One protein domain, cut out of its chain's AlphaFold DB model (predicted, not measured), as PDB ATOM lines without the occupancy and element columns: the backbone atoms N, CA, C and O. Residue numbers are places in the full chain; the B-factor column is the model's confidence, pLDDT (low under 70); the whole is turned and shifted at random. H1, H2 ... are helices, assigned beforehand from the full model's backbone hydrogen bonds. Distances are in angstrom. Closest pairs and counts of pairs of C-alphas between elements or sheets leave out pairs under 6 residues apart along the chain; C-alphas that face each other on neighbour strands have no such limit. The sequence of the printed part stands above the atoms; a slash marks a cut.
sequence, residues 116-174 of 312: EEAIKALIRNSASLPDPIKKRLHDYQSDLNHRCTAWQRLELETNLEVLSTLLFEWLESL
ATOM      1  N   GLU A 116      48.596  23.061 187.294       85.38
ATOM      2  CA  GLU A 116      48.909  22.603 185.940       85.38
ATOM      3  C   GLU A 116      47.919  21.560 185.418       85.38
ATOM      4  O   GLU A 116      47.508  21.631 184.257       85.38
ATOM      5  N   GLU A 117      47.509  20.606 186.256       87.31
ATOM      6  CA  GLU A 117      46.503  19.600 185.903       87.31
ATOM      7  C   GLU A 117      45.140  20.242 185.656       87.31
ATOM      8  O   GLU A 117      44.502  19.963 184.637       87.31
ATOM      9  N   ALA A 118      44.736  21.182 186.516       88.62
ATOM     10  CA  ALA A 118      43.508  21.946 186.325       88.62
ATOM     11  C   ALA A 118      43.534  22.748 185.013       88.62
ATOM     12  O   ALA A 118      42.577  22.714 184.238       88.62
ATOM     13  N   ILE A 119      44.648  23.424 184.709       87.69
ATOM     14  CA  ILE A 119      44.826  24.173 183.457       87.69
ATOM     15  C   ILE A 119      44.725  23.236 182.249       87.69
ATOM     16  O   ILE A 119      44.004  23.549 181.298       87.69
ATOM     17  N   LYS A 120      45.413  22.084 182.279       91.38
ATOM     18  CA  LYS A 120      45.362  21.075 181.208       91.38
ATOM     19  C   LYS A 120      43.927  20.603 180.969       91.38
ATOM     20  O   LYS A 120      43.502  20.577 179.815       91.38
ATOM     21  N   ALA A 121      43.180  20.306 182.032       91.75
ATOM     22  CA  ALA A 121      41.786  19.878 181.946       91.75
ATOM     23  C   ALA A 121      40.858  20.978 181.399       91.75
ATOM     24  O   ALA A 121      39.964  20.686 180.604       91.75
ATOM     25  N   LEU A 122      41.069  22.245 181.770       91.38
ATOM     26  CA  LEU A 122      40.254  23.376 181.304       91.38
ATOM     27  C   LEU A 122      40.420  23.658 179.805       91.38
ATOM     28  O   LEU A 122      39.459  24.032 179.136       91.38
ATOM     29  N   ILE A 123      41.627  23.490 179.263       91.69
ATOM     30  CA  ILE A 123      41.915  23.766 177.844       91.69
ATOM     31  C   ILE A 123      41.809  22.521 176.954       91.69
ATOM     32  O   ILE A 123      42.031  22.619 175.742       91.69
ATOM     33  N   ARG A 124      41.499  21.349 177.526       89.69
ATOM     34  CA  ARG A 124      41.391  20.091 176.781       89.69
ATOM     35  C   ARG A 124      40.236  20.153 175.780       89.69
ATOM     36  O   ARG A 124      39.184  20.743 176.025       89.69
ATOM     37  N   ASN A 125      40.439  19.542 174.613       86.75
ATOM     38  CA  ASN A 125      39.377  19.384 173.629       86.75
ATOM     39  C   ASN A 125      38.471  18.204 174.027       86.75
ATOM     40  O   ASN A 125      38.959  17.077 174.141       86.75
ATOM     41  N   SER A 126      37.163  18.439 174.161       83.44
ATOM     42  CA  SER A 126      36.178  17.400 174.483       83.44
ATOM     43  C   SER A 126      36.131  16.263 173.452       83.44
ATOM     44  O   SER A 126      35.882  15.114 173.815       83.44
ATOM     45  N   ALA A 127      36.463  16.525 172.181       84.12
ATOM     46  CA  ALA A 127      36.551  15.487 171.148       84.12
ATOM     47  C   ALA A 127      37.630  14.427 171.452       84.12
ATOM     48  O   ALA A 127      37.466  13.256 171.112       84.12
ATOM     49  N   SER A 128      38.703  14.836 172.139       87.00
ATOM     50  CA  SER A 128      39.855  13.992 172.487       87.00
ATOM     51  C   SER A 128      39.683  13.194 173.785       87.00
ATOM     52  O   SER A 128      40.645  12.592 174.269       87.00
ATOM     53  N   LEU A 129      38.498  13.236 174.402       89.44
ATOM     54  CA  LEU A 129      38.248  12.538 175.660       89.44
ATOM     55  C   LEU A 129      38.093  11.021 175.442       89.44
ATOM     56  O   LEU A 129      37.466  10.611 174.458       89.44
ATOM     57  N   PRO A 130      38.614  10.191 176.363       92.50
ATOM     58  CA  PRO A 130      38.355   8.755 176.389       92.50
ATOM     59  C   PRO A 130      36.858   8.434 176.496       92.50
ATOM     60  O   PRO A 130      36.108   9.127 177.188       92.50
ATOM     61  N   ASP A 131      36.436   7.327 175.888       92.50
ATOM     62  CA  ASP A 131      35.052   6.837 175.943       92.50
ATOM     63  C   ASP A 131      34.471   6.645 177.358       92.50
ATOM     64  O   ASP A 131      33.316   7.032 177.557       92.50
ATOM     65  N   PRO A 132      35.206   6.144 178.380       94.88
ATOM     66  CA  PRO A 132      34.651   6.066 179.736       94.88
ATOM     67  C   PRO A 132      34.298   7.444 180.312       94.88
ATOM     68  O   PRO A 132      33.286   7.579 181.000       94.88
ATOM     69  N   ILE A 133      35.082   8.480 179.991       93.25
ATOM     70  CA  ILE A 133      34.808   9.858 180.419       93.25
ATOM     71  C   ILE A 133      33.594  10.405 179.665       93.25
ATOM     72  O   ILE A 133      32.706  10.984 180.286       93.25
ATOM     73  N   LYS A 134      33.496  10.163 178.352       92.44
ATOM     74  CA  LYS A 134      32.324  10.556 177.548       92.44
ATOM     75  C   LYS A 134      31.029   9.928 178.064       92.44
ATOM     76  O   LYS A 134      30.025  10.627 178.179       92.44
ATOM     77  N   LYS A 135      31.054   8.640 178.421       94.31
ATOM     78  CA  LYS A 135      29.902   7.954 179.023       94.31
ATOM     79  C   LYS A 135      29.502   8.603 180.350       94.31
ATOM     80  O   LYS A 135      28.346   8.968 180.525       94.31
ATOM     81  N   ARG A 136      30.472   8.825 181.244       93.88
ATOM     82  CA  ARG A 136      30.238   9.475 182.544       93.88
ATOM     83  C   ARG A 136      29.666  10.890 182.389       93.88
ATOM     84  O   ARG A 136      28.755  11.258 183.123       93.88
ATOM     85  N   LEU A 137      30.146  11.660 181.410       91.94
ATOM     86  CA  LEU A 137      29.616  12.986 181.073       91.94
ATOM     87  C   LEU A 137      28.155  12.932 180.623       91.94
ATOM     88  O   LEU A 137      27.346  13.718 181.109       91.94
ATOM     89  N   HIS A 138      27.815  11.999 179.734       90.50
ATOM     90  CA  HIS A 138      26.439  11.806 179.279       90.50
ATOM     91  C   HIS A 138      25.502  11.457 180.448       90.50
ATOM     92  O   HIS A 138      24.415  12.025 180.565       90.50
ATOM     93  N   ASP A 139      25.947  10.583 181.356       90.38
ATOM     94  CA  ASP A 139      25.181  10.221 182.552       90.38
ATOM     95  C   ASP A 139      24.948  11.446 183.455       90.38
ATOM     96  O   ASP A 139      23.817  11.698 183.871       90.38
ATOM     97  N   TYR A 140      25.977  12.268 183.701       88.81
ATOM     98  CA  TYR A 140      25.815  13.523 184.448       88.81
ATOM     99  C   TYR A 140      24.854  14.496 183.763       88.81
ATOM    100  O   TYR A 140      23.977  15.041 184.427       88.81
ATOM    101  N   GLN A 141      24.983  14.712 182.454       85.12
ATOM    102  CA  GLN A 141      24.114  15.627 181.705       85.12
ATOM    103  C   GLN A 141      22.643  15.201 181.764       85.12
ATOM    104  O   GLN A 141      21.754  16.040 181.931       85.12
ATOM    105  N   SER A 142      22.379  13.897 181.654       86.06
ATOM    106  CA  SER A 142      21.030  13.350 181.778       86.06
ATOM    107  C   SER A 142      20.501  13.495 183.207       86.06
ATOM    108  O   SER A 142      19.391  13.986 183.416       86.06
ATOM    109  N   ASP A 143      21.306  13.129 184.207       81.06
ATOM    110  CA  ASP A 143      20.870  13.066 185.598       81.06
ATOM    111  C   ASP A 143      20.712  14.447 186.253       81.06
ATOM    112  O   ASP A 143      19.754  14.654 186.998       81.06
ATOM    113  N   LEU A 144      21.608  15.409 185.985       79.38
ATOM    114  CA  LEU A 144      21.612  16.728 186.644       79.38
ATOM    115  C   LEU A 144      20.317  17.516 186.410       79.38
ATOM    116  O   LEU A 144      19.884  18.263 187.288       79.38
ATOM    117  N   ASN A 145      19.670  17.300 185.263       75.75
ATOM    118  CA  ASN A 145      18.405  17.942 184.909       75.75
ATOM    119  C   ASN A 145      17.182  17.320 185.603       75.75
ATOM    120  O   ASN A 145      16.126  17.946 185.655       75.75
ATOM    121  N   HIS A 146      17.303  16.102 186.141       73.81
ATOM    122  CA  HIS A 146      16.149  15.318 186.590       73.81
ATOM    123  C   HIS A 146      16.270  14.780 188.023       73.81
ATOM    124  O   HIS A 146      15.269  14.362 188.605       73.81
ATOM    125  N   ARG A 147      17.473  14.755 188.615       70.62
ATOM    126  CA  ARG A 147      17.748  14.055 189.879       70.62
ATOM    127  C   ARG A 147      18.570  14.912 190.836       70.62
ATOM    128  O   ARG A 147      19.698  15.290 190.544       70.62
ATOM    129  N   CYS A 148      18.048  15.141 192.042       69.44
ATOM    130  CA  CYS A 148      18.778  15.871 193.090       69.44
ATOM    131  C   CYS A 148      20.047  15.124 193.549       69.44
ATOM    132  O   CYS A 148      21.066  15.750 193.816       69.44
ATOM    133  N   THR A 149      20.019  13.788 193.575       72.81
ATOM    134  CA  THR A 149      21.174  12.947 193.944       72.81
ATOM    135  C   THR A 149      22.357  13.093 192.982       72.81
ATOM    136  O   THR A 149      23.498  12.853 193.368       72.81
ATOM    137  N   ALA A 150      22.120  13.537 191.743       71.75
ATOM    138  CA  ALA A 150      23.177  13.800 190.769       71.75
ATOM    139  C   ALA A 150      24.099  14.947 191.204       71.75
ATOM    140  O   ALA A 150      25.298  14.889 190.946       71.75
ATOM    141  N   TRP A 151      23.545  15.946 191.897       76.12
ATOM    142  CA  TRP A 151      24.291  17.084 192.436       76.12
ATOM    143  C   TRP A 151      25.172  16.674 193.619       76.12
ATOM    144  O   TRP A 151      26.327  17.077 193.678       76.12
ATOM    145  N   GLN A 152      24.679  15.788 194.490       76.44
ATOM    146  CA  GLN A 152      25.486  15.186 195.565       76.44
ATOM    147  C   GLN A 152      26.637  14.347 194.992       76.44
ATOM    148  O   GLN A 152      27.764  14.408 195.466       76.44
ATOM    149  N   ARG A 153      26.377  13.595 193.915       80.62
ATOM    150  CA  ARG A 153      27.424  12.849 193.202       80.62
ATOM    151  C   ARG A 153      28.431  13.774 192.508       80.62
ATOM    152  O   ARG A 153      29.588  13.400 192.371       80.62
ATOM    153  N   LEU A 154      28.002  14.941 192.027       79.88
ATOM    154  CA  LEU A 154      28.895  15.936 191.430       79.88
ATOM    155  C   LEU A 154      29.809  16.573 192.489       79.88
ATOM    156  O   LEU A 154      30.969  16.824 192.195       79.88
ATOM    157  N   GLU A 155      29.318  16.779 193.714       76.62
ATOM    158  CA  GLU A 155      30.119  17.279 194.845       76.62
ATOM    159  C   GLU A 155      31.287  16.340 195.199       76.62
ATOM    160  O   GLU A 155      32.340  16.798 195.627       76.62
ATOM    161  N   LEU A 156      31.109  15.035 194.977       79.81
ATOM    162  CA  LEU A 156      32.120  13.999 195.215       79.81
ATOM    163  C   LEU A 156      32.972  13.675 193.972       79.81
ATOM    164  O   LEU A 156      33.807  12.773 194.019       79.81
ATOM    165  N   GLU A 157      32.746  14.345 192.839       83.94
ATOM    166  CA  GLU A 157      33.519  14.109 191.620       83.94
ATOM    167  C   GLU A 157      34.909  14.739 191.733       83.94
ATOM    168  O   GLU A 157      35.044  15.941 191.944       83.94
ATOM    169  N   THR A 158      35.950  13.936 191.523       86.00
ATOM    170  CA  THR A 158      37.352  14.377 191.566       86.00
ATOM    171  C   THR A 158      37.979  14.486 190.181       86.00
ATOM    172  O   THR A 158      39.013  15.135 190.015       86.00
ATOM    173  N   ASN A 159      37.369  13.887 189.152       87.19
ATOM    174  CA  ASN A 159      37.926  13.911 187.810       87.19
ATOM    175  C   ASN A 159      37.771  15.305 187.177       87.19
ATOM    176  O   ASN A 159      36.689  15.703 186.736       87.19
ATOM    177  N   LEU A 160      38.888  16.027 187.074       89.56
ATOM    178  CA  LEU A 160      38.926  17.385 186.528       89.56
ATOM    179  C   LEU A 160      38.433  17.475 185.087       89.56
ATOM    180  O   LEU A 160      37.901  18.510 184.708       89.56
ATOM    181  N   GLU A 161      38.604  16.428 184.280       91.94
ATOM    182  CA  GLU A 161      38.152  16.432 182.885       91.94
ATOM    183  C   GLU A 161      36.637  16.340 182.799       91.94
ATOM    184  O   GLU A 161      36.028  16.984 181.946       91.94
ATOM    185  N   VAL A 162      36.028  15.574 183.707       90.81
ATOM    186  CA  VAL A 162      34.575  15.530 183.862       90.81
ATOM    187  C   VAL A 162      34.075  16.901 184.314       90.81
ATOM    188  O   VAL A 162      33.234  17.490 183.638       90.81
ATOM    189  N   LEU A 163      34.635  17.452 185.396       91.00
ATOM    190  CA  LEU A 163      34.217  18.743 185.958       91.00
ATOM    191  C   LEU A 163      34.395  19.907 184.973       91.00
ATOM    192  O   LEU A 163      33.474  20.702 184.775       91.00
ATOM    193  N   SER A 164      35.563  20.004 184.330       92.19
ATOM    194  CA  SER A 164      35.855  21.069 183.369       92.19
ATOM    195  C   SER A 164      34.948  20.970 182.147       92.19
ATOM    196  O   SER A 164      34.420  21.984 181.686       92.19
ATOM    197  N   THR A 165      34.715  19.756 181.641       92.75
ATOM    198  CA  THR A 165      33.857  19.554 180.474       92.75
ATOM    199  C   THR A 165      32.398  19.834 180.810       92.75
ATOM    200  O   THR A 165      31.737  20.488 180.011       92.75
ATOM    201  N   LEU A 166      31.899  19.438 181.988       90.88
ATOM    202  CA  LEU A 166      30.542  19.783 182.435       90.88
ATOM    203  C   LEU A 166      30.350  21.295 182.577       90.88
ATOM    204  O   LEU A 166      29.327  21.812 182.135       90.88
ATOM    205  N   LEU A 167      31.333  22.010 183.137       92.62
ATOM    206  CA  LEU A 167      31.293  23.471 183.240       92.62
ATOM    207  C   LEU A 167      31.143  24.122 181.862       92.62
ATOM    208  O   LEU A 167      30.276  24.974 181.663       92.62
ATOM    209  N   PHE A 168      31.989  23.734 180.906       93.44
ATOM    210  CA  PHE A 168      31.933  24.312 179.567       93.44
ATOM    211  C   PHE A 168      30.698  23.875 178.789       93.44
ATOM    212  O   PHE A 168      30.103  24.708 178.115       93.44
ATOM    213  N   GLU A 169      30.274  22.619 178.914       89.25
ATOM    214  CA  GLU A 169      29.045  22.145 178.284       89.25
ATOM    215  C   GLU A 169      27.836  22.924 178.803       89.25
ATOM    216  O   GLU A 169      27.002  23.357 178.012       89.25
ATOM    217  N   TRP A 170      27.763  23.172 180.113       90.06
ATOM    218  CA  TRP A 170      26.707  23.989 180.697       90.06
ATOM    219  C   TRP A 170      26.677  25.387 180.070       90.06
ATOM    220  O   TRP A 170      25.650  25.772 179.516       90.06
ATOM    221  N   LEU A 171      27.808  26.101 180.050       90.12
ATOM    222  CA  LEU A 171      27.910  27.433 179.433       90.12
ATOM    223  C   LEU A 171      27.538  27.429 177.937       90.12
ATOM    224  O   LEU A 171      26.841  28.322 177.451       90.12
ATOM    225  N   GLU A 172      27.983  26.413 177.201       92.69
ATOM    226  CA  GLU A 172      27.750  26.270 175.761       92.69
ATOM    227  C   GLU A 172      26.322  25.812 175.426       92.69
ATOM    228  O   GLU A 172      25.856  26.039 174.315       92.69
ATOM    229  N   SER A 173      25.619  25.187 176.371       88.88
ATOM    230  CA  SER A 173      24.240  24.699 176.225       88.88
ATOM    231  C   SER A 173      23.171  25.713 176.643       88.88
ATOM    232  O   SER A 173      21.980  25.461 176.437       88.88
ATOM    233  N   LEU A 174      23.566  26.855 177.223       88.12
ATOM    234  CA  LEU A 174      22.625  27.907 177.604       88.12
ATOM    235  C   LEU A 174      21.785  28.335 176.394       88.12
ATOM    236  O   LEU A 174      22.297  28.479 175.286       88.12
TER     237      LEU A 174
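This is residues 116 to 174 of the 312 residues of the protein "Protein tyrosine phosphatase domain-containing protein 1" of Lasius niger (UniProt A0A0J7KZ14). Four helices make a compact group in which the first part of H4 lies between H1 on one side and H2 on the other, H1 running at a small angle to it and H2 crossing it steeply. At the far end of H2 the backbone turns a corner into H3, which heads back in the direction of H4's first residues. You have 59 residues here with four named helices in the order H1, H2, H3, H4 and no named strand; the class is all helix. The whole is compact, with a radius of gyration of the C-alphas of 11.3 A, and spans 31 by 22 by 22 A.

Start with H1, residues 116 to 123, which touches H4, residues 160 to 173, through residues 160 to 165 of H4 alone. Their closest C-alphas are those of Ala 121 and Glu 161, 5.1 A apart, and they run the same way at a shallow tilt of 27 degrees. Next comes H2, residues 131 to 144, apart from H1; it touches residues 161 to 166 of H4, closest at the C-alphas of Leu 137 and Val 162, 6.2 A, the same way at a steep tilt of 53 degrees. H3, residues 148 to 155, and H2 touch only at the corner, with the C-alphas of Leu 144 and Ala 150 closest at 5.3 A; they run opposite ways at a steep tilt of 46 degrees. H3 is apart from H1, and only just apart from H4, their closest C-alphas being 8.1 A apart. In H1, H2 and H4 every O i to N i+4 pair is within hydrogen-bond range, in H3 3 of 4.

Find C-alpha 116 at (48.909, 22.603, 185.940), where H1 begins; it is 10.8 A long. H2 starts at C-alpha 131, (35.052, 6.837, 175.943), and runs 19.8 A; H3 measures 11.6 A. H4 runs 19.4 A to C-alpha 173 at (24.240, 24.699, 176.225).

The C-alphas of Glu 116 and His 146 are the two farthest apart, 33.6 A. The printed part has no cut; its links H2 to H3 and H3 to H4 are tight, and H1 to H2 is short. Look in the B-factor column for a mean pLDDT of 86.6 over the printed part, with residue 148 under 70.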